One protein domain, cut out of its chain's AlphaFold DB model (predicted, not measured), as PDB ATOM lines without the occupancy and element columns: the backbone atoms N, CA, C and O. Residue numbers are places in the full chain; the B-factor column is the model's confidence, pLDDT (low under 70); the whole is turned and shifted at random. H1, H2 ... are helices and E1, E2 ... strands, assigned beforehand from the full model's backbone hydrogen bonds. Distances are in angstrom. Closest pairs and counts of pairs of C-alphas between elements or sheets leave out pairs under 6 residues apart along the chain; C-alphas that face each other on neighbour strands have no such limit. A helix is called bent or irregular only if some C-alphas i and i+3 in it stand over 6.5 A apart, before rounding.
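AT A GLANCE: This is residues 4 to 132 of the 315 residues of the protein "GIY-YIG domain-containing protein" of Clostridium beijerinckii (UniProt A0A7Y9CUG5). A small, twisted sheet of three strands lies between helices: the long H5 covers one face, H1 and H3 pack on the other, and a long loop, of which residues 40 to 56 stick out, leads to H2, off the sheet. The printed part has 129 residues, with five named helices and three named strands in the order E1 E2 H1 H2 H3 H4 E3 H5. The sheet, in the order E2 E1 E3, is antiparallel, and the class is mixed. The whole is compact, with a radius of gyration of the C-alphas of 14.7 A and spans of 42 by 38 by 27 A.

HOW THE PARTS SIT: E1, residues 4 to 10, and E2, residues 16 to 23, form a hairpin; N 6 and O 21 are within hydrogen-bond range at 2.8 A. H1, residues 27 to 37, is on the sheet. H2, residues 58 to 66, touches no helix. H3, residues 72 to 82, touches H1 about perpendicular, at 74 degrees, closest at the C-alphas of Ala 35 and Thr 74, 5.1 A apart. H4, residues 87 to 90, is near H3. E3, residues 91 to 98, is antiparallel to E1, with N 7 and O 92 within range at 2.8 A. H5, residues 100 to 115, lies over E2 and E1; its closest C-alphas to E2 are Glu 107 and Gly 21, 6.3 A apart. These are three layers, helices on both faces of a sheet: H1 and H3 on one, H5 on the other. Every O i to N i+4 pair is within range in H2 and H3, 5 of 7 in H1 and 10 of 12 in H5; H4 is too short for one.

IN THESE COORDINATES: E1 begins at C-alpha 4, (119.382, 110.817, 26.629), and is 20.0 A long; E2 is 20.5 A, E3 18.0 A. H5 is 21.2 A long, ends at C-alpha 115, (137.244, 108.889, 25.803), and is only just irregular, with C-alphas 112 and 115 6.8 A apart.

THE WHOLE: The C-alphas farthest apart, of Thr 42 and Arg 131, are 42.8 A apart. The printed part has no cut; H1 to H2 is a long link. Residues 38 to 70 have pLDDT under 70.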
ATOM      1  N   TYR A   4     118.456 111.001  27.738       95.12
ATOM      2  CA  TYR A   4     119.382 110.817  26.629       95.12
ATOM      3  C   TYR A   4     120.809 111.153  27.069       95.12
ATOM      4  O   TYR A   4     121.026 111.893  28.029       95.12
ATOM      5  N   VAL A   5     121.784 110.612  26.342       96.88
ATOM      6  CA  VAL A   5     123.211 110.912  26.493       96.88
ATOM      7  C   VAL A   5     123.706 111.568  25.216       96.88
ATOM      8  O   VAL A   5     123.372 111.136  24.110       96.88
ATOM      9  N   TYR A   6     124.488 112.628  25.364       96.81
ATOM     10  CA  TYR A   6     124.996 113.450  24.279       96.81
ATOM     11  C   TYR A   6     126.479 113.756  24.458       96.81
ATOM     12  O   TYR A   6     127.032 113.680  25.555       96.81
ATOM     13  N   THR A   7     127.118 114.139  23.360       97.38
ATOM     14  CA  THR A   7     128.456 114.719  23.351       97.38
ATOM     15  C   THR A   7     128.436 116.107  22.734       97.38
ATOM     16  O   THR A   7     127.581 116.433  21.905       97.38
ATOM     17  N   ILE A   8     129.395 116.923  23.157       97.00
ATOM     18  CA  ILE A   8     129.763 118.174  22.500       97.00
ATOM     19  C   ILE A   8     131.116 117.914  21.838       97.00
ATOM     20  O   ILE A   8     132.069 117.492  22.502       97.00
ATOM     21  N   ILE A   9     131.162 118.080  20.520       97.50
ATOM     22  CA  ILE A   9     132.327 117.790  19.686       97.50
ATOM     23  C   ILE A   9     133.004 119.072  19.215       97.50
ATOM     24  O   ILE A   9     132.369 120.116  19.142       97.50
ATOM     25  N   ASP A  10     134.284 118.987  18.872       96.50
ATOM     26  CA  ASP A  10     135.026 120.056  18.211       96.50
ATOM     27  C   ASP A  10     135.137 119.752  16.704       96.50
ATOM     28  O   ASP A  10     135.949 118.904  16.312       96.50
ATOM     29  N   PRO A  11     134.352 120.424  15.834       96.19
ATOM     30  CA  PRO A  11     134.434 120.227  14.386       96.19
ATOM     31  C   PRO A  11     135.791 120.623  13.788       96.19
ATOM     32  O   PRO A  11     136.166 120.123  12.731       96.19
ATOM     33  N   THR A  12     136.560 121.484  14.464       95.06
ATOM     34  CA  THR A  12     137.906 121.895  14.022       95.06
ATOM     35  C   THR A  12     138.977 120.849  14.333       95.06
ATOM     36  O   THR A  12     140.070 120.892  13.770       95.06
ATOM     37  N   ASN A  13     138.656 119.874  15.187       92.69
ATOM     38  CA  ASN A  13     139.553 118.811  15.628       92.69
ATOM     39  C   ASN A  13     138.947 117.436  15.329       92.69
ATOM     40  O   ASN A  13     138.701 116.638  16.234       92.69
ATOM     41  N   ASP A  14     138.687 117.172  14.047       93.94
ATOM     42  CA  ASP A  14     138.208 115.873  13.548       93.94
ATOM     43  C   ASP A  14     136.922 115.385  14.244       93.94
ATOM     44  O   ASP A  14     136.744 114.201  14.527       93.94
ATOM     45  N   ASN A  15     136.025 116.321  14.578       95.00
ATOM     46  CA  ASN A  15     134.780 116.047  15.295       95.00
ATOM     47  C   ASN A  15     134.982 115.303  16.630       95.00
ATOM     48  O   ASN A  15     134.103 114.552  17.068       95.00
ATOM     49  N   LYS A  16     136.130 115.492  17.295       95.50
ATOM     50  CA  LYS A  16     136.425 114.823  18.564       95.50
ATOM     51  C   LYS A  16     135.540 115.358  19.693       95.50
ATOM     52  O   LYS A  16     135.461 116.574  19.875       95.50
ATOM     53  N   PRO A  17     134.903 114.479  20.484       97.00
ATOM     54  CA  PRO A  17     134.209 114.873  21.704       97.00
ATOM     55  C   PRO A  17     135.162 115.512  22.709       97.00
ATOM     56  O   PRO A  17     136.225 114.964  22.984       97.00
ATOM     57  N   PHE A  18     134.750 116.640  23.285       96.19
ATOM     58  CA  PHE A  18     135.431 117.268  24.420       96.19
ATOM     59  C   PHE A  18     134.531 117.370  25.657       96.19
ATOM     60  O   PHE A  18     134.983 117.807  26.710       96.19
ATOM     61  N   TYR A  19     133.260 116.984  25.565       96.19
ATOM     62  CA  TYR A  19     132.361 116.862  26.711       96.19
ATOM     63  C   TYR A  19     131.334 115.762  26.456       96.19
ATOM     64  O   TYR A  19     130.835 115.620  25.337       96.19
ATOM     65  N   VAL A  20     131.002 115.019  27.505       96.94
ATOM     66  CA  VAL A  20     129.897 114.057  27.540       96.94
ATOM     67  C   VAL A  20     128.907 114.535  28.591       96.94
ATOM     68  O   VAL A  20     129.314 114.942  29.673       96.94
ATOM     69  N   GLY A  21     127.616 114.467  28.301       94.00
ATOM     70  CA  GLY A  21     126.595 114.742  29.299       94.00
ATOM     71  C   GLY A  21     125.363 113.886  29.094       94.00
ATOM     72  O   GLY A  21     125.132 113.324  28.021       94.00
ATOM     73  N   LYS A  22     124.538 113.822  30.126       93.38
ATOM     74  CA  LYS A  22     123.180 113.290  30.055       93.38
ATOM     75  C   LYS A  22     122.162 114.365  30.407       93.38
ATOM     76  O   LYS A  22     122.478 115.381  31.024       93.38
ATOM     77  N   GLY A  23     120.913 114.128  30.042       90.88
ATOM     78  CA  GLY A  23     119.824 114.955  30.528       90.88
ATOM     79  C   GLY A  23     118.474 114.539  29.988       90.88
ATOM     80  O   GLY A  23     118.330 113.552  29.267       90.88
ATOM     81  N   THR A  24     117.485 115.343  30.344       87.69
ATOM     82  CA  THR A  24     116.137 115.304  29.790       87.69
ATOM     83  C   THR A  24     115.875 116.606  29.030       87.69
ATOM     84  O   THR A  24     116.591 117.602  29.185       87.69
ATOM     85  N   ASN A  25     114.855 116.605  28.170       86.88
ATOM     86  CA  ASN A  25     114.441 117.775  27.392       86.88
ATOM     87  C   ASN A  25     115.590 118.388  26.561       86.88
ATOM     88  O   ASN A  25     116.104 117.754  25.645       86.88
ATOM     89  N   LYS A  26     115.964 119.634  26.862       85.12
ATOM     90  CA  LYS A  26     116.939 120.451  26.130       85.12
ATOM     91  C   LYS A  26     118.158 120.781  26.997       85.12
ATOM     92  O   LYS A  26     118.701 121.878  26.918       85.12
ATOM     93  N   ARG A  27     118.603 119.844  27.845       86.81
ATOM     94  CA  ARG A  27     119.745 120.038  28.762       86.81
ATOM     95  C   ARG A  27     121.016 120.515  28.055       86.81
ATOM     96  O   ARG A  27     121.749 121.317  28.615       86.81
ATOM     97  N   TYR A  28     121.263 120.097  26.815       85.75
ATOM     98  CA  TYR A  28     122.424 120.591  26.071       85.75
ATOM     99  C   TYR A  28     122.342 122.107  25.815       85.75
ATOM    100  O   TYR A  28     123.376 122.762  25.849       85.75
ATOM    101  N   GLU A  29     121.145 122.694  25.641       88.62
ATOM    102  CA  GLU A  29     120.969 124.135  25.394       88.62
ATOM    103  C   GLU A  29     121.454 124.989  26.572       88.62
ATOM    104  O   GLU A  29     121.946 126.096  26.352       88.62
ATOM    105  N   SER A  30     121.368 124.494  27.815       84.75
ATOM    106  CA  SER A  30     121.806 125.270  28.980       84.75
ATOM    107  C   SER A  30     123.306 125.560  28.949       84.75
ATOM    108  O   SER A  30     123.710 126.646  29.346       84.75
ATOM    109  N   HIS A  31     124.126 124.652  28.403       85.06
ATOM    110  CA  HIS A  31     125.569 124.886  28.258       85.06
ATOM    111  C   HIS A  31     125.893 126.008  27.267       85.06
ATOM    112  O   HIS A  31     126.833 126.768  27.477       85.06
ATOM    113  N   PHE A  32     125.107 126.134  26.195       87.44
ATOM    114  CA  PHE A  32     125.282 127.213  25.220       87.44
ATOM    115  C   PHE A  32     124.776 128.543  25.778       87.44
ATOM    116  O   PHE A  32     125.431 129.562  25.590       87.44
ATOM    117  N   LYS A  33     123.659 128.537  26.516       86.06
ATOM    118  CA  LYS A  33     123.166 129.738  27.208       86.06
ATOM    119  C   LYS A  33     124.185 130.263  28.211       86.06
ATOM    120  O   LYS A  33     124.468 131.448  28.193       86.06
ATOM    121  N   GLU A  34     124.781 129.382  29.011       82.75
ATOM    122  CA  GLU A  34     125.847 129.727  29.960       82.75
ATOM    123  C   GLU A  34     127.089 130.307  29.254       82.75
ATOM    124  O   GLU A  34     127.708 131.267  29.725       82.75
ATOM    125  N   ALA A  35     127.437 129.768  28.081       82.75
ATOM    126  CA  ALA A  35     128.513 130.292  27.248       82.75
ATOM    127  C   ALA A  35     128.211 131.693  26.701       82.75
ATOM    128  O   ALA A  35     129.098 132.539  26.706       82.75
ATOM    129  N   VAL A  36     126.974 131.971  26.296       81.50
ATOM    130  CA  VAL A  36     126.574 133.292  25.783       81.50
ATOM    131  C   VAL A  36     126.374 134.309  26.919       81.50
ATOM    132  O   VAL A  36     126.833 135.445  26.827       81.50
ATOM    133  N   SER A  37     125.775 133.912  28.042       72.19
ATOM    134  CA  SER A  37     125.528 134.808  29.181       72.19
ATOM    135  C   SER A  37     126.815 135.222  29.894       72.19
ATOM    136  O   SER A  37     126.894 136.295  30.473       72.19
ATOM    137  N   SER A  38     127.865 134.402  29.837       58.59
ATOM    138  CA  SER A  38     129.181 134.774  30.367       58.59
ATOM    139  C   SER A  38     129.997 135.671  29.420       58.59
ATOM    140  O   SER A  38     131.123 136.027  29.761       58.59
ATOM    141  N   SER A  39     129.470 136.034  28.242       52.09
ATOM    142  CA  SER A  39     129.993 137.127  27.398       52.09
ATOM    143  C   SER A  39     129.233 138.449  27.562       52.09
ATOM    144  O   SER A  39     129.781 139.498  27.236       52.09
ATOM    145  N   GLU A  40     128.021 138.422  28.121       49.97
ATOM    146  CA  GLU A  40     127.187 139.603  28.359       49.97
ATOM    147  C   GLU A  40     126.920 139.738  29.865       49.97
ATOM    148  O   GLU A  40     126.028 139.104  30.421       49.97
ATOM    149  N   GLN A  41     127.709 140.561  30.564       45.62
ATOM    150  CA  GLN A  41     127.382 140.954  31.939       45.62
ATOM    151  C   GLN A  41     126.128 141.843  31.942       45.62
ATOM    152  O   GLN A  41     126.219 143.067  31.982       45.62
ATOM    153  N   THR A  42     124.955 141.219  31.975       34.94
ATOM    154  CA  THR A  42     123.729 141.805  32.521       34.94
ATOM    155  C   THR A  42     123.049 140.770  33.406       34.94
ATOM    156  O   THR A  42     122.603 139.721  32.948       34.94
ATOM    157  N   LEU A  43     123.029 141.068  34.707       42.59
ATOM    158  CA  LEU A  43     122.254 140.360  35.720       42.59
ATOM    159  C   LEU A  43     120.766 140.579  35.422       42.59
ATOM    160  O   LEU A  43     120.197 141.572  35.868       42.59
ATOM    161  N   GLU A  44     120.145 139.674  34.675       37.62
ATOM    162  CA  GLU A  44     118.691 139.532  34.684       37.62
ATOM    163  C   GLU A  44     118.317 138.217  35.373       37.62
ATOM    164  O   GLU A  44     118.907 137.158  35.147       37.62
ATOM    165  N   GLU A  45     117.383 138.348  36.311       42.19
ATOM    166  CA  GLU A  45     116.892 137.323  37.221       42.19
ATOM    167  C   GLU A  45     116.355 136.119  36.433       42.19
ATOM    168  O   GLU A  45     115.320 136.184  35.769       42.19
ATOM    169  N   ASN A  46     117.068 134.993  36.501       35.91
ATOM    170  CA  ASN A  46     116.622 133.752  35.882       35.91
ATOM    171  C   ASN A  46     115.448 133.168  36.681       35.91
ATOM    172  O   ASN A  46     115.642 132.552  37.730       35.91
ATOM    173  N   ASN A  47     114.236 133.332  36.148       33.38
ATOM    174  CA  ASN A  47     113.062 132.540  36.505       33.38
ATOM    175  C   ASN A  47     113.333 131.059  36.193       33.38
ATOM    176  O   ASN A  47     113.172 130.603  35.059       33.38
ATOM    177  N   TYR A  48     113.757 130.308  37.209       41.44
ATOM    178  CA  TYR A  48     113.750 128.849  37.197       41.44
ATOM    179  C   TYR A  48     112.299 128.367  37.306       41.44
ATOM    180  O   TYR A  48     111.785 128.157  38.403       41.44
ATOM    181  N   GLU A  49     111.623 128.198  36.170       34.28
ATOM    182  CA  GLU A  49     110.422 127.361  36.121       34.28
ATOM    183  C   GLU A  49     110.830 125.887  36.283       34.28
ATOM    184  O   GLU A  49     111.245 125.210  35.346       34.28
ATOM    185  N   ASP A  50     110.757 125.453  37.542       35.38
ATOM    186  CA  ASP A  50     110.273 124.153  38.016       35.38
ATOM    187  C   ASP A  50     110.835 122.895  37.317       35.38
ATOM    188  O   ASP A  50     110.160 122.194  36.559       35.38
ATOM    189  N   CYS A  51     112.085 122.547  37.637       34.66
ATOM    190  CA  CYS A  51     112.527 121.155  37.605       34.66
ATOM    191  C   CYS A  51     112.507 120.614  39.042       34.66
ATOM    192  O   CYS A  51     113.247 121.104  39.893       34.66
ATOM    193  N   TYR A  52     111.637 119.635  39.311       36.44
ATOM    194  CA  TYR A  52     111.503 118.976  40.614       36.44
ATOM    195  C   TYR A  52     112.880 118.602  41.192       36.44
ATOM    196  O   TYR A  52     113.655 117.887  40.561       36.44
ATOM    197  N   ILE A  53     113.164 119.128  42.386       42.75
ATOM    198  CA  ILE A  53     114.480 119.172  43.053       42.75
ATOM    199  C   ILE A  53     114.801 117.871  43.821       42.75
ATOM    200  O   ILE A  53     115.813 117.788  44.507       42.75
ATOM    201  N   ASP A  54     113.985 116.823  43.706       36.78
ATOM    202  CA  ASP A  54     114.048 115.728  44.682       36.78
ATOM    203  C   ASP A  54     115.137 114.664  44.454       36.78
ATOM    204  O   ASP A  54     115.341 113.868  45.359       36.78
ATOM    205  N   ASP A  55     115.914 114.677  43.363       45.47
ATOM    206  CA  ASP A  55     117.004 113.696  43.160       45.47
ATOM    207  C   ASP A  55     118.198 114.268  42.360       45.47
ATOM    208  O   ASP A  55     118.619 113.723  41.340       45.47
ATOM    209  N   ILE A  56     118.785 115.392  42.793       56.78
ATOM    210  CA  ILE A  56     120.072 115.840  42.219       56.78
ATOM    211  C   ILE A  56     121.176 114.914  42.740       56.78
ATOM    212  O   ILE A  56     121.491 114.919  43.932       56.78
ATOM    213  N   SER A  57     121.789 114.134  41.848       63.16
ATOM    214  CA  SER A  57     122.925 113.275  42.205       63.16
ATOM    215  C   SER A  57     124.082 114.091  42.805       63.16
ATOM    216  O   SER A  57     124.331 115.226  42.396       63.16
ATOM    217  N   GLU A  58     124.839 113.514  43.745       65.69
ATOM    218  CA  GLU A  58     125.982 114.192  44.391       65.69
ATOM    219  C   GLU A  58     126.980 114.771  43.373       65.69
ATOM    220  O   GLU A  58     127.491 115.874  43.559       65.69
ATOM    221  N   ASN A  59     127.173 114.075  42.251       63.62
ATOM    222  CA  ASN A  59     128.016 114.506  41.139       63.62
ATOM    223  C   ASN A  59     127.453 115.720  40.387       63.62
ATOM    224  O   ASN A  59     128.214 116.604  40.007       63.62
ATOM    225  N   GLU A  60     126.137 115.795  40.178       65.94
ATOM    226  CA  GLU A  60     125.512 116.987  39.592       65.94
ATOM    227  C   GLU A  60     125.596 118.175  40.550       65.94
ATOM    228  O   GLU A  60     125.844 119.298  40.112       65.94
ATOM    229  N   LEU A  61     125.473 117.930  41.858       67.12
ATOM    230  CA  LEU A  61     125.677 118.943  42.890       67.12
ATOM    231  C   LEU A  61     127.130 119.453  42.906       67.12
ATOM    232  O   LEU A  61     127.375 120.640  43.122       67.12
ATOM    233  N   GLU A  62     128.099 118.567  42.680       66.75
ATOM    234  CA  GLU A  62     129.521 118.897  42.589       66.75
ATOM    235  C   GLU A  62     129.860 119.646  41.290       66.75
ATOM    236  O   GLU A  62     130.586 120.642  41.328       66.75
ATOM    237  N   GLU A  63     129.276 119.257  40.153       66.50
ATOM    238  CA  GLU A  63     129.374 120.020  38.904       66.50
ATOM    239  C   GLU A  63     128.762 121.423  39.041       66.50
ATOM    240  O   GLU A  63     129.374 122.393  38.597       66.50
ATOM    241  N   LEU A  64     127.606 121.550  39.704       65.44
ATOM    242  CA  LEU A  64     126.937 122.830  39.986       65.44
ATOM    243  C   LEU A  64     127.744 123.730  40.931       65.44
ATOM    244  O   LEU A  64     127.773 124.945  40.757       65.44
ATOM    245  N   LYS A  65     128.413 123.167  41.942       65.44
ATOM    246  CA  LYS A  65     129.289 123.948  42.835       65.44
ATOM    247  C   LYS A  65     130.527 124.466  42.104       65.44
ATOM    248  O   LYS A  65     130.968 125.582  42.366       65.44
ATOM    249  N   ASN A  66     131.061 123.677  41.174       61.00
ATOM    250  CA  ASN A  66     132.275 124.004  40.432       61.00
ATOM    251  C   ASN A  66     132.021 124.820  39.146       61.00
ATOM    252  O   ASN A  66     132.961 125.398  38.600       61.00
ATOM    253  N   SER A  67     130.771 124.935  38.674       56.81
ATOM    254  CA  SER A  67     130.412 125.760  37.507       56.81
ATOM    255  C   SER A  67     130.551 127.270  37.745       56.81
ATOM    256  O   SER A  67     130.562 128.037  36.790       56.81
ATOM    257  N   TYR A  68     130.693 127.714  38.999       50.31
ATOM    258  CA  TYR A  68     130.895 129.126  39.352       50.31
ATOM    259  C   TYR A  68     132.331 129.638  39.111       50.31
ATOM    260  O   TYR A  68     132.579 130.835  39.252       50.31
ATOM    261  N   SER A  69     133.272 128.768  38.725       50.56
ATOM    262  CA  SER A  69     134.596 129.158  38.214       50.56
ATOM    263  C   SER A  69     134.645 128.974  36.695       50.56
ATOM    264  O   SER A  69     134.150 127.961  36.206       50.56
ATOM    265  N   GLU A  70     135.214 129.935  35.954       53.31
ATOM    266  CA  GLU A  70     135.332 129.900  34.485       53.31
ATOM    267  C   GLU A  70     135.780 128.515  33.976       53.31
ATOM    268  O   GLU A  70     136.928 128.105  34.143       53.31
ATOM    269  N   ASN A  71     134.846 127.774  33.375       70.38
ATOM    270  CA  ASN A  71     135.029 126.363  33.052       70.38
ATOM    271  C   ASN A  71     135.605 126.188  31.631       70.38
ATOM    272  O   ASN A  71     135.143 126.819  30.675       70.38
ATOM    273  N   SER A  72     136.584 125.289  31.473       81.19
ATOM    274  CA  SER A  72     137.226 124.947  30.191       81.19
ATOM    275  C   SER A  72     136.216 124.543  29.108       81.19
ATOM    276  O   SER A  72     136.389 124.896  27.942       81.19
ATOM    277  N   LYS A  73     135.111 123.896  29.505       89.12
ATOM    278  CA  LYS A  73     133.966 123.564  28.644       89.12
ATOM    279  C   LYS A  73     133.325 124.802  28.016       89.12
ATOM    280  O   LYS A  73     133.152 124.870  26.801       89.12
ATOM    281  N   THR A  74     132.966 125.780  28.844       88.81
ATOM    282  CA  THR A  74     132.241 126.988  28.433       88.81
ATOM    283  C   THR A  74     133.108 127.845  27.514       88.81
ATOM    284  O   THR A  74     132.638 128.315  26.480       88.81
ATOM    285  N   ASN A  75     134.400 127.962  27.830       89.75
ATOM    286  CA  ASN A  75     135.371 128.649  26.978       89.75
ATOM    287  C   ASN A  75     135.519 127.974  25.610       89.75
ATOM    288  O   ASN A  75     135.556 128.667  24.593       89.75
ATOM    289  N   LYS A  76     135.528 126.636  25.562       91.69
ATOM    290  CA  LYS A  76     135.609 125.905  24.295       91.69
ATOM    291  C   LYS A  76     134.357 126.082  23.432       91.69
ATOM    292  O   LYS A  76     134.470 126.267  22.226       91.69
ATOM    293  N   ILE A  77     133.169 126.096  24.040       93.00
ATOM    294  CA  ILE A  77     131.916 126.385  23.321       93.00
ATOM    295  C   ILE A  77     131.942 127.807  22.746       93.00
ATOM    296  O   ILE A  77     131.647 127.980  21.568       93.00
ATOM    297  N   LYS A  78     132.350 128.814  23.535       91.75
ATOM    298  CA  LYS A  78     132.489 130.205  23.060       91.75
ATOM    299  C   LYS A  78     133.412 130.315  21.847       91.75
ATOM    300  O   LYS A  78     133.076 130.989  20.881       91.75
ATOM    301  N   GLU A  79     134.564 129.650  21.898       93.50
ATOM    302  CA  GLU A  79     135.522 129.616  20.790       93.50
ATOM    303  C   GLU A  79     134.865 129.096  19.500       93.50
ATOM    304  O   GLU A  79     134.974 129.729  18.452       93.50
ATOM    305  N   LEU A  80     134.120 127.990  19.580       94.38
ATOM    306  CA  LEU A  80     133.437 127.397  18.426       94.38
ATOM    307  C   LEU A  80     132.311 128.278  17.877       94.38
ATOM    308  O   LEU A  80     132.176 128.403  16.661       94.38
ATOM    309  N   LEU A  81     131.544 128.935  18.752       92.56
ATOM    310  CA  LEU A  81     130.525 129.902  18.334       92.56
ATOM    311  C   LEU A  81     131.154 131.095  17.594       92.56
ATOM    312  O   LEU A  81     130.627 131.525  16.572       92.56
ATOM    313  N   ASN A  82     132.320 131.578  18.039       93.38
ATOM    314  CA  ASN A  82     133.068 132.637  17.345       93.38
ATOM    315  C   ASN A  82     133.599 132.199  15.969       93.38
ATOM    316  O   ASN A  82     133.831 133.042  15.102       93.38
ATOM    317  N   TYR A  83     133.768 130.894  15.747       94.25
ATOM    318  CA  TYR A  83     134.064 130.318  14.433       94.25
ATOM    319  C   TYR A  83     132.819 130.115  13.551       94.25
ATOM    320  O   TYR A  83     132.928 129.504  12.490       94.25
ATOM    321  N   ASN A  84     131.662 130.664  13.943       94.06
ATOM    322  CA  ASN A  84     130.368 130.529  13.267       94.06
ATOM    323  C   ASN A  84     129.832 129.089  13.195       94.06
ATOM    324  O   ASN A  84     129.030 128.787  12.313       94.06
ATOM    325  N   TYR A  85     130.244 128.200  14.104       94.88
ATOM    326  CA  TYR A  85     129.566 126.912  14.255       94.88
ATOM    327  C   TYR A  85     128.269 127.085  15.037       94.88
ATOM    328  O   TYR A  85     128.225 127.786  16.049       94.88
ATOM    329  N   GLU A  86     127.217 126.398  14.604       92.94
ATOM    330  CA  GLU A  86     125.943 126.373  15.307       92.94
ATOM    331  C   GLU A  86     125.846 125.164  16.246       92.94
ATOM    332  O   GLU A  86     126.586 124.184  16.153       92.94
ATOM    333  N   MET A  87     124.868 125.185  17.152       90.69
ATOM    334  CA  MET A  87     124.625 124.084  18.092       90.69
ATOM    335  C   MET A  87     124.459 122.724  17.389       90.69
ATOM    336  O   MET A  87     124.951 121.709  17.886       90.69
ATOM    337  N   ASN A  88     123.815 122.702  16.219       92.56
ATOM    338  CA  ASN A  88     123.618 121.488  15.423       92.56
ATOM    339  C   ASN A  88     124.930 120.939  14.840       92.56
ATOM    340  O   ASN A  88     125.047 119.732  14.620       92.56
ATOM    341  N   ASP A  89     125.947 121.779  14.650       94.81
ATOM    342  CA  ASP A  89     127.266 121.344  14.188       94.81
ATOM    343  C   ASP A  89     128.069 120.683  15.312       94.81
ATOM    344  O   ASP A  89     128.903 119.820  15.043       94.81
ATOM    345  N   ILE A  90     127.765 121.028  16.566       95.62
ATOM    346  CA  ILE A  90     128.588 120.728  17.744       95.62
ATOM    347  C   ILE A  90     127.971 119.618  18.622       95.62
ATOM    348  O   ILE A  90     128.697 118.838  19.236       95.62
ATOM    349  N   VAL A  91     126.642 119.502  18.713       96.00
ATOM    350  CA  VAL A  91     125.982 118.518  19.598       96.00
ATOM    351  C   VAL A  91     125.690 117.213  18.860       96.00
ATOM    352  O   VAL A  91     125.150 117.211  17.753       96.00
ATOM    353  N   ARG A  92     125.995 116.071  19.485       96.69
ATOM    354  CA  ARG A  92     125.623 114.740  18.983       96.69
ATOM    355  C   ARG A  92     124.893 113.955  20.062       96.69
ATOM    356  O   ARG A  92     125.410 113.774  21.157       96.69
ATOM    357  N   ILE A  93     123.696 113.463  19.751       96.25
ATOM    358  CA  ILE A  93     122.991 112.517  20.623       96.25
ATOM    359  C   ILE A  93     123.595 111.130  20.401       96.25
ATOM    360  O   ILE A  93     123.588 110.629  19.279       96.25
ATOM    361  N   ILE A  94     124.115 110.521  21.465       96.81
ATOM    362  CA  ILE A  94     124.738 109.192  21.434       96.81
ATOM    363  C   ILE A  94     123.706 108.100  21.712       96.81
ATOM    364  O   ILE A  94     123.714 107.053  21.069       96.81
ATOM    365  N   ALA A  95     122.800 108.351  22.654       96.62
ATOM    366  CA  ALA A  95     121.732 107.431  23.025       96.62
ATOM    367  C   ALA A  95     120.508 108.221  23.498       96.62
ATOM    368  O   ALA A  95     120.657 109.275  24.110       96.62
ATOM    369  N   LYS A  96     119.302 107.728  23.214       95.88
ATOM    370  CA  LYS A  96     118.023 108.368  23.562       95.88
ATOM    371  C   LYS A  96     117.014 107.319  24.015       95.88
ATOM    372  O   LYS A  96     117.244 106.134  23.787       95.88
ATOM    373  N   ASP A  97     115.895 107.765  24.575       95.19
ATOM    374  CA  ASP A  97     114.815 106.880  25.025       95.19
ATOM    375  C   ASP A  97     115.257 105.942  26.153       95.19
ATOM    376  O   ASP A  97     114.919 104.761  26.185       95.19
ATOM    377  N   LEU A  98     116.039 106.505  27.081       93.12
ATOM    378  CA  LEU A  98     116.642 105.799  28.203       93.12
ATOM    379  C   LEU A  98     115.873 106.050  29.499       93.12
ATOM    380  O   LEU A  98     115.288 107.118  29.707       93.12
ATOM    381  N   ASP A  99     115.944 105.078  30.404       94.69
ATOM    382  CA  ASP A  99     115.751 105.355  31.820       94.69
ATOM    383  C   ASP A  99     117.002 106.027  32.412       94.69
ATOM    384  O   ASP A  99     118.083 106.066  31.812       94.69
ATOM    385  N   GLU A 100     116.832 106.612  33.591       90.38
ATOM    386  CA  GLU A 100     117.883 107.363  34.264       90.38
ATOM    387  C   GLU A 100     119.109 106.502  34.630       90.38
ATOM    388  O   GLU A 100     120.222 106.895  34.265       90.38
ATOM    389  N   PRO A 101     118.971 105.317  35.270       93.00
ATOM    390  CA  PRO A 101     120.121 104.466  35.575       93.00
ATOM    391  C   PRO A 101     120.948 104.083  34.342       93.00
ATOM    392  O   PRO A 101     122.180 104.042  34.413       93.00
ATOM    393  N   VAL A 102     120.299 103.822  33.202       95.00
ATOM    394  CA  VAL A 102     120.990 103.523  31.943       95.00
ATOM    395  C   VAL A 102     121.721 104.756  31.417       95.00
ATOM    396  O   VAL A 102     122.867 104.634  30.982       95.00
ATOM    397  N   ALA A 103     121.118 105.945  31.489       94.81
ATOM    398  CA  ALA A 103     121.787 107.182  31.089       94.81
ATOM    399  C   ALA A 103     123.040 107.463  31.939       94.81
ATOM    400  O   ALA A 103     124.088 107.784  31.378       94.81
ATOM    401  N   PHE A 104     122.969 107.259  33.260       93.62
ATOM    402  CA  PHE A 104     124.131 107.345  34.154       93.62
ATOM    403  C   PHE A 104     125.239 106.358  33.767       93.62
ATOM    404  O   PHE A 104     126.405 106.739  33.675       93.62
ATOM    405  N   ALA A 105     124.884 105.098  33.502       96.12
ATOM    406  CA  ALA A 105     125.850 104.075  33.116       96.12
ATOM    407  C   ALA A 105     126.545 104.398  31.780       96.12
ATOM    408  O   ALA A 105     127.754 104.216  31.659       96.12
ATOM    409  N   ILE A 106     125.801 104.889  30.782       97.62
ATOM    410  CA  ILE A 106     126.363 105.259  29.473       97.62
ATOM    411  C   ILE A 106     127.261 106.496  29.597       97.62
ATOM    412  O   ILE A 106     128.354 106.499  29.033       97.62
ATOM    413  N   GLU A 107     126.843 107.524  30.340       97.06
ATOM    414  CA  GLU A 107     127.664 108.714  30.604       97.06
ATOM    415  C   GLU A 107     129.002 108.328  31.255       97.06
ATOM    416  O   GLU A 107     130.065 108.662  30.726       97.06
ATOM    417  N   ALA A 108     128.960 107.553  32.344       97.19
ATOM    418  CA  ALA A 108     130.158 107.102  33.046       97.19
ATOM    419  C   ALA A 108     131.059 106.221  32.164       97.19
ATOM    420  O   ALA A 108     132.276 106.396  32.166       97.19
ATOM    421  N   LEU A 109     130.488 105.321  31.353       97.81
ATOM    422  CA  LEU A 109     131.243 104.506  30.394       97.81
ATOM    423  C   LEU A 109     131.984 105.372  29.362       97.81
ATOM    424  O   LEU A 109     133.163 105.134  29.085       97.81
ATOM    425  N   LEU A 110     131.303 106.366  28.783       98.00
ATOM    426  CA  LEU A 110     131.888 107.245  27.769       98.00
ATOM    427  C   LEU A 110     133.026 108.089  28.352       98.00
ATOM    428  O   LEU A 110     134.090 108.179  27.736       98.00
ATOM    429  N   ILE A 111     132.830 108.657  29.545       97.50
ATOM    430  CA  ILE A 111     133.840 109.487  30.211       97.50
ATOM    431  C   ILE A 111     135.022 108.634  30.686       97.50
ATOM    432  O   ILE A 111     136.168 108.948  30.374       97.50
ATOM    433  N   LYS A 112     134.768 107.545  31.423       96.44
ATOM    434  CA  LYS A 112     135.806 106.727  32.070       96.44
ATOM    435  C   LYS A 112     136.578 105.862  31.078       96.44
ATOM    436  O   LYS A 112     137.804 105.817  31.153       96.44
ATOM    437  N   THR A 113     135.877 105.150  30.192       96.69
ATOM    438  CA  THR A 113     136.450 104.049  29.394       96.69
ATOM    439  C   THR A 113     136.686 104.411  27.937       96.69
ATOM    440  O   THR A 113     137.701 104.002  27.382       96.69
ATOM    441  N   VAL A 114     135.751 105.117  27.293       97.25
ATOM    442  CA  VAL A 114     135.814 105.337  25.837       97.25
ATOM    443  C   VAL A 114     136.717 106.513  25.485       97.25
ATOM    444  O   VAL A 114     137.613 106.363  24.660       97.25
ATOM    445  N   TYR A 115     136.480 107.675  26.097       96.31
ATOM    446  CA  TYR A 115     137.244 108.889  25.803       96.31
ATOM    447  C   TYR A 115     138.347 109.152  26.828       96.31
ATOM    448  O   TYR A 115     139.416 109.625  26.451       96.31
ATOM    449  N   GLY A 116     138.128 108.795  28.096       95.94
ATOM    450  CA  GLY A 116     139.025 109.145  29.197       95.94
ATOM    451  C   GLY A 116     138.792 110.584  29.658       95.94
ATOM    452  O   GLY A 116     138.719 111.508  28.842       95.94
ATOM    453  N   LYS A 117     138.666 110.791  30.974       94.06
ATOM    454  CA  LYS A 117     138.381 112.109  31.567       94.06
ATOM    455  C   LYS A 117     139.447 113.140  31.196       94.06
ATOM    456  O   LYS A 117     139.124 114.301  30.999       94.06
ATOM    457  N   GLU A 118     140.698 112.714  31.069       92.88
ATOM    458  CA  GLU A 118     141.836 113.550  30.690       92.88
ATOM    459  C   GLU A 118     141.717 114.167  29.289       92.88
ATOM    460  O   GLU A 118     142.343 115.191  29.023       92.88
ATOM    461  N   ASN A 119     140.897 113.578  28.412       94.31
ATOM    462  CA  ASN A 119     140.635 114.081  27.061       94.31
ATOM    463  C   ASN A 119     139.310 114.859  26.967       94.31
ATOM    464  O   ASN A 119     138.927 115.296  25.882       94.31
ATOM    465  N   LEU A 120     138.601 115.023  28.087       95.69
ATOM    466  CA  LEU A 120     137.315 115.706  28.176       95.69
ATOM    467  C   LEU A 120     137.402 116.908  29.128       95.69
ATOM    468  O   LEU A 120     138.299 117.042  29.952       95.69
ATOM    469  N   THR A 121     136.412 117.785  29.034       94.00
ATOM    470  CA  THR A 121     136.211 118.947  29.915       94.00
ATOM    471  C   THR A 121     135.266 118.635  31.084       94.00
ATOM    472  O   THR A 121     134.913 119.521  31.859       94.00
ATOM    473  N   ASN A 122     134.840 117.373  31.219       92.81
ATOM    474  CA  ASN A 122     134.042 116.886  32.341       92.81
ATOM    475  C   ASN A 122     134.792 117.058  33.674       92.81
ATOM    476  O   ASN A 122     135.960 116.687  33.800       92.81
ATOM    477  N   LEU A 123     134.105 117.567  34.700       89.38
ATOM    478  CA  LEU A 123     134.701 117.779  36.026       89.38
ATOM    479  C   LEU A 123     134.758 116.494  36.855       89.38
ATOM    480  O   LEU A 123     135.692 116.293  37.631       89.38
ATOM    481  N   VAL A 124     133.798 115.597  36.644       89.31
ATOM    482  CA  VAL A 124     133.690 114.289  37.298       89.31
ATOM    483  C   VAL A 124     133.687 113.175  36.249       89.31
ATOM    484  O   VAL A 124     133.479 113.420  35.065       89.31
ATOM    485  N   GLU A 125     133.947 111.937  36.664       89.12
ATOM    486  CA  GLU A 125     133.988 110.777  35.755       89.12
ATOM    487  C   GLU A 125     132.601 110.185  35.434       89.12
ATOM    488  O   GLU A 125     132.506 109.135  34.801       89.12
ATOM    489  N   GLY A 126     131.528 110.834  35.891       87.81
ATOM    490  CA  GLY A 126     130.171 110.292  35.881       87.81
ATOM    491  C   GLY A 126     129.849 109.478  37.140       87.81
ATOM    492  O   GLY A 126     130.728 109.104  37.917       87.81
ATOM    493  N   GLN A 127     128.559 109.243  37.385       87.25
ATOM    494  CA  GLN A 127     128.107 108.465  38.543       87.25
ATOM    495  C   GLN A 127     128.426 106.979  38.366       87.25
ATOM    496  O   GLN A 127     128.236 106.420  37.289       87.25
ATOM    497  N   HIS A 128     128.865 106.325  39.442       90.12
ATOM    498  CA  HIS A 128     129.282 104.920  39.434       90.12
ATOM    499  C   HIS A 128     130.466 104.615  38.498       90.12
ATOM    500  O   HIS A 128     130.578 103.504  37.964       90.12
ATOM    501  N   SER A 129     131.353 105.593  38.278       92.44
ATOM    502  CA  SER A 129     132.516 105.447  37.397       92.44
ATOM    503  C   SER A 129     133.481 104.344  37.854       92.44
ATOM    504  O   SER A 129     134.188 103.768  37.026       92.44
ATOM    505  N   GLU A 130     133.468 103.976  39.142       92.25
ATOM    506  CA  GLU A 130     134.239 102.867  39.714       92.25
ATOM    507  C   GLU A 130     133.894 101.502  39.103       92.25
ATOM    508  O   GLU A 130     134.677 100.557  39.206       92.25
ATOM    509  N   ARG A 131     132.735 101.387  38.444       93.88
ATOM    510  CA  ARG A 131     132.285 100.160  37.770       93.88
ATOM    511  C   ARG A 131     132.882  99.984  36.375       93.88
ATOM    512  O   ARG A 131     132.708  98.924  35.775       93.88
ATOM    513  N   PHE A 132     133.575 100.994  35.856       95.19
ATOM    514  CA  PHE A 132     134.087 101.025  34.491       95.19
ATOM    515  C   PHE A 132     135.619 101.081  34.465       95.19
ATOM    516  O   PHE A 132     136.269 101.703  35.307       95.19
TER     517      PHE A 132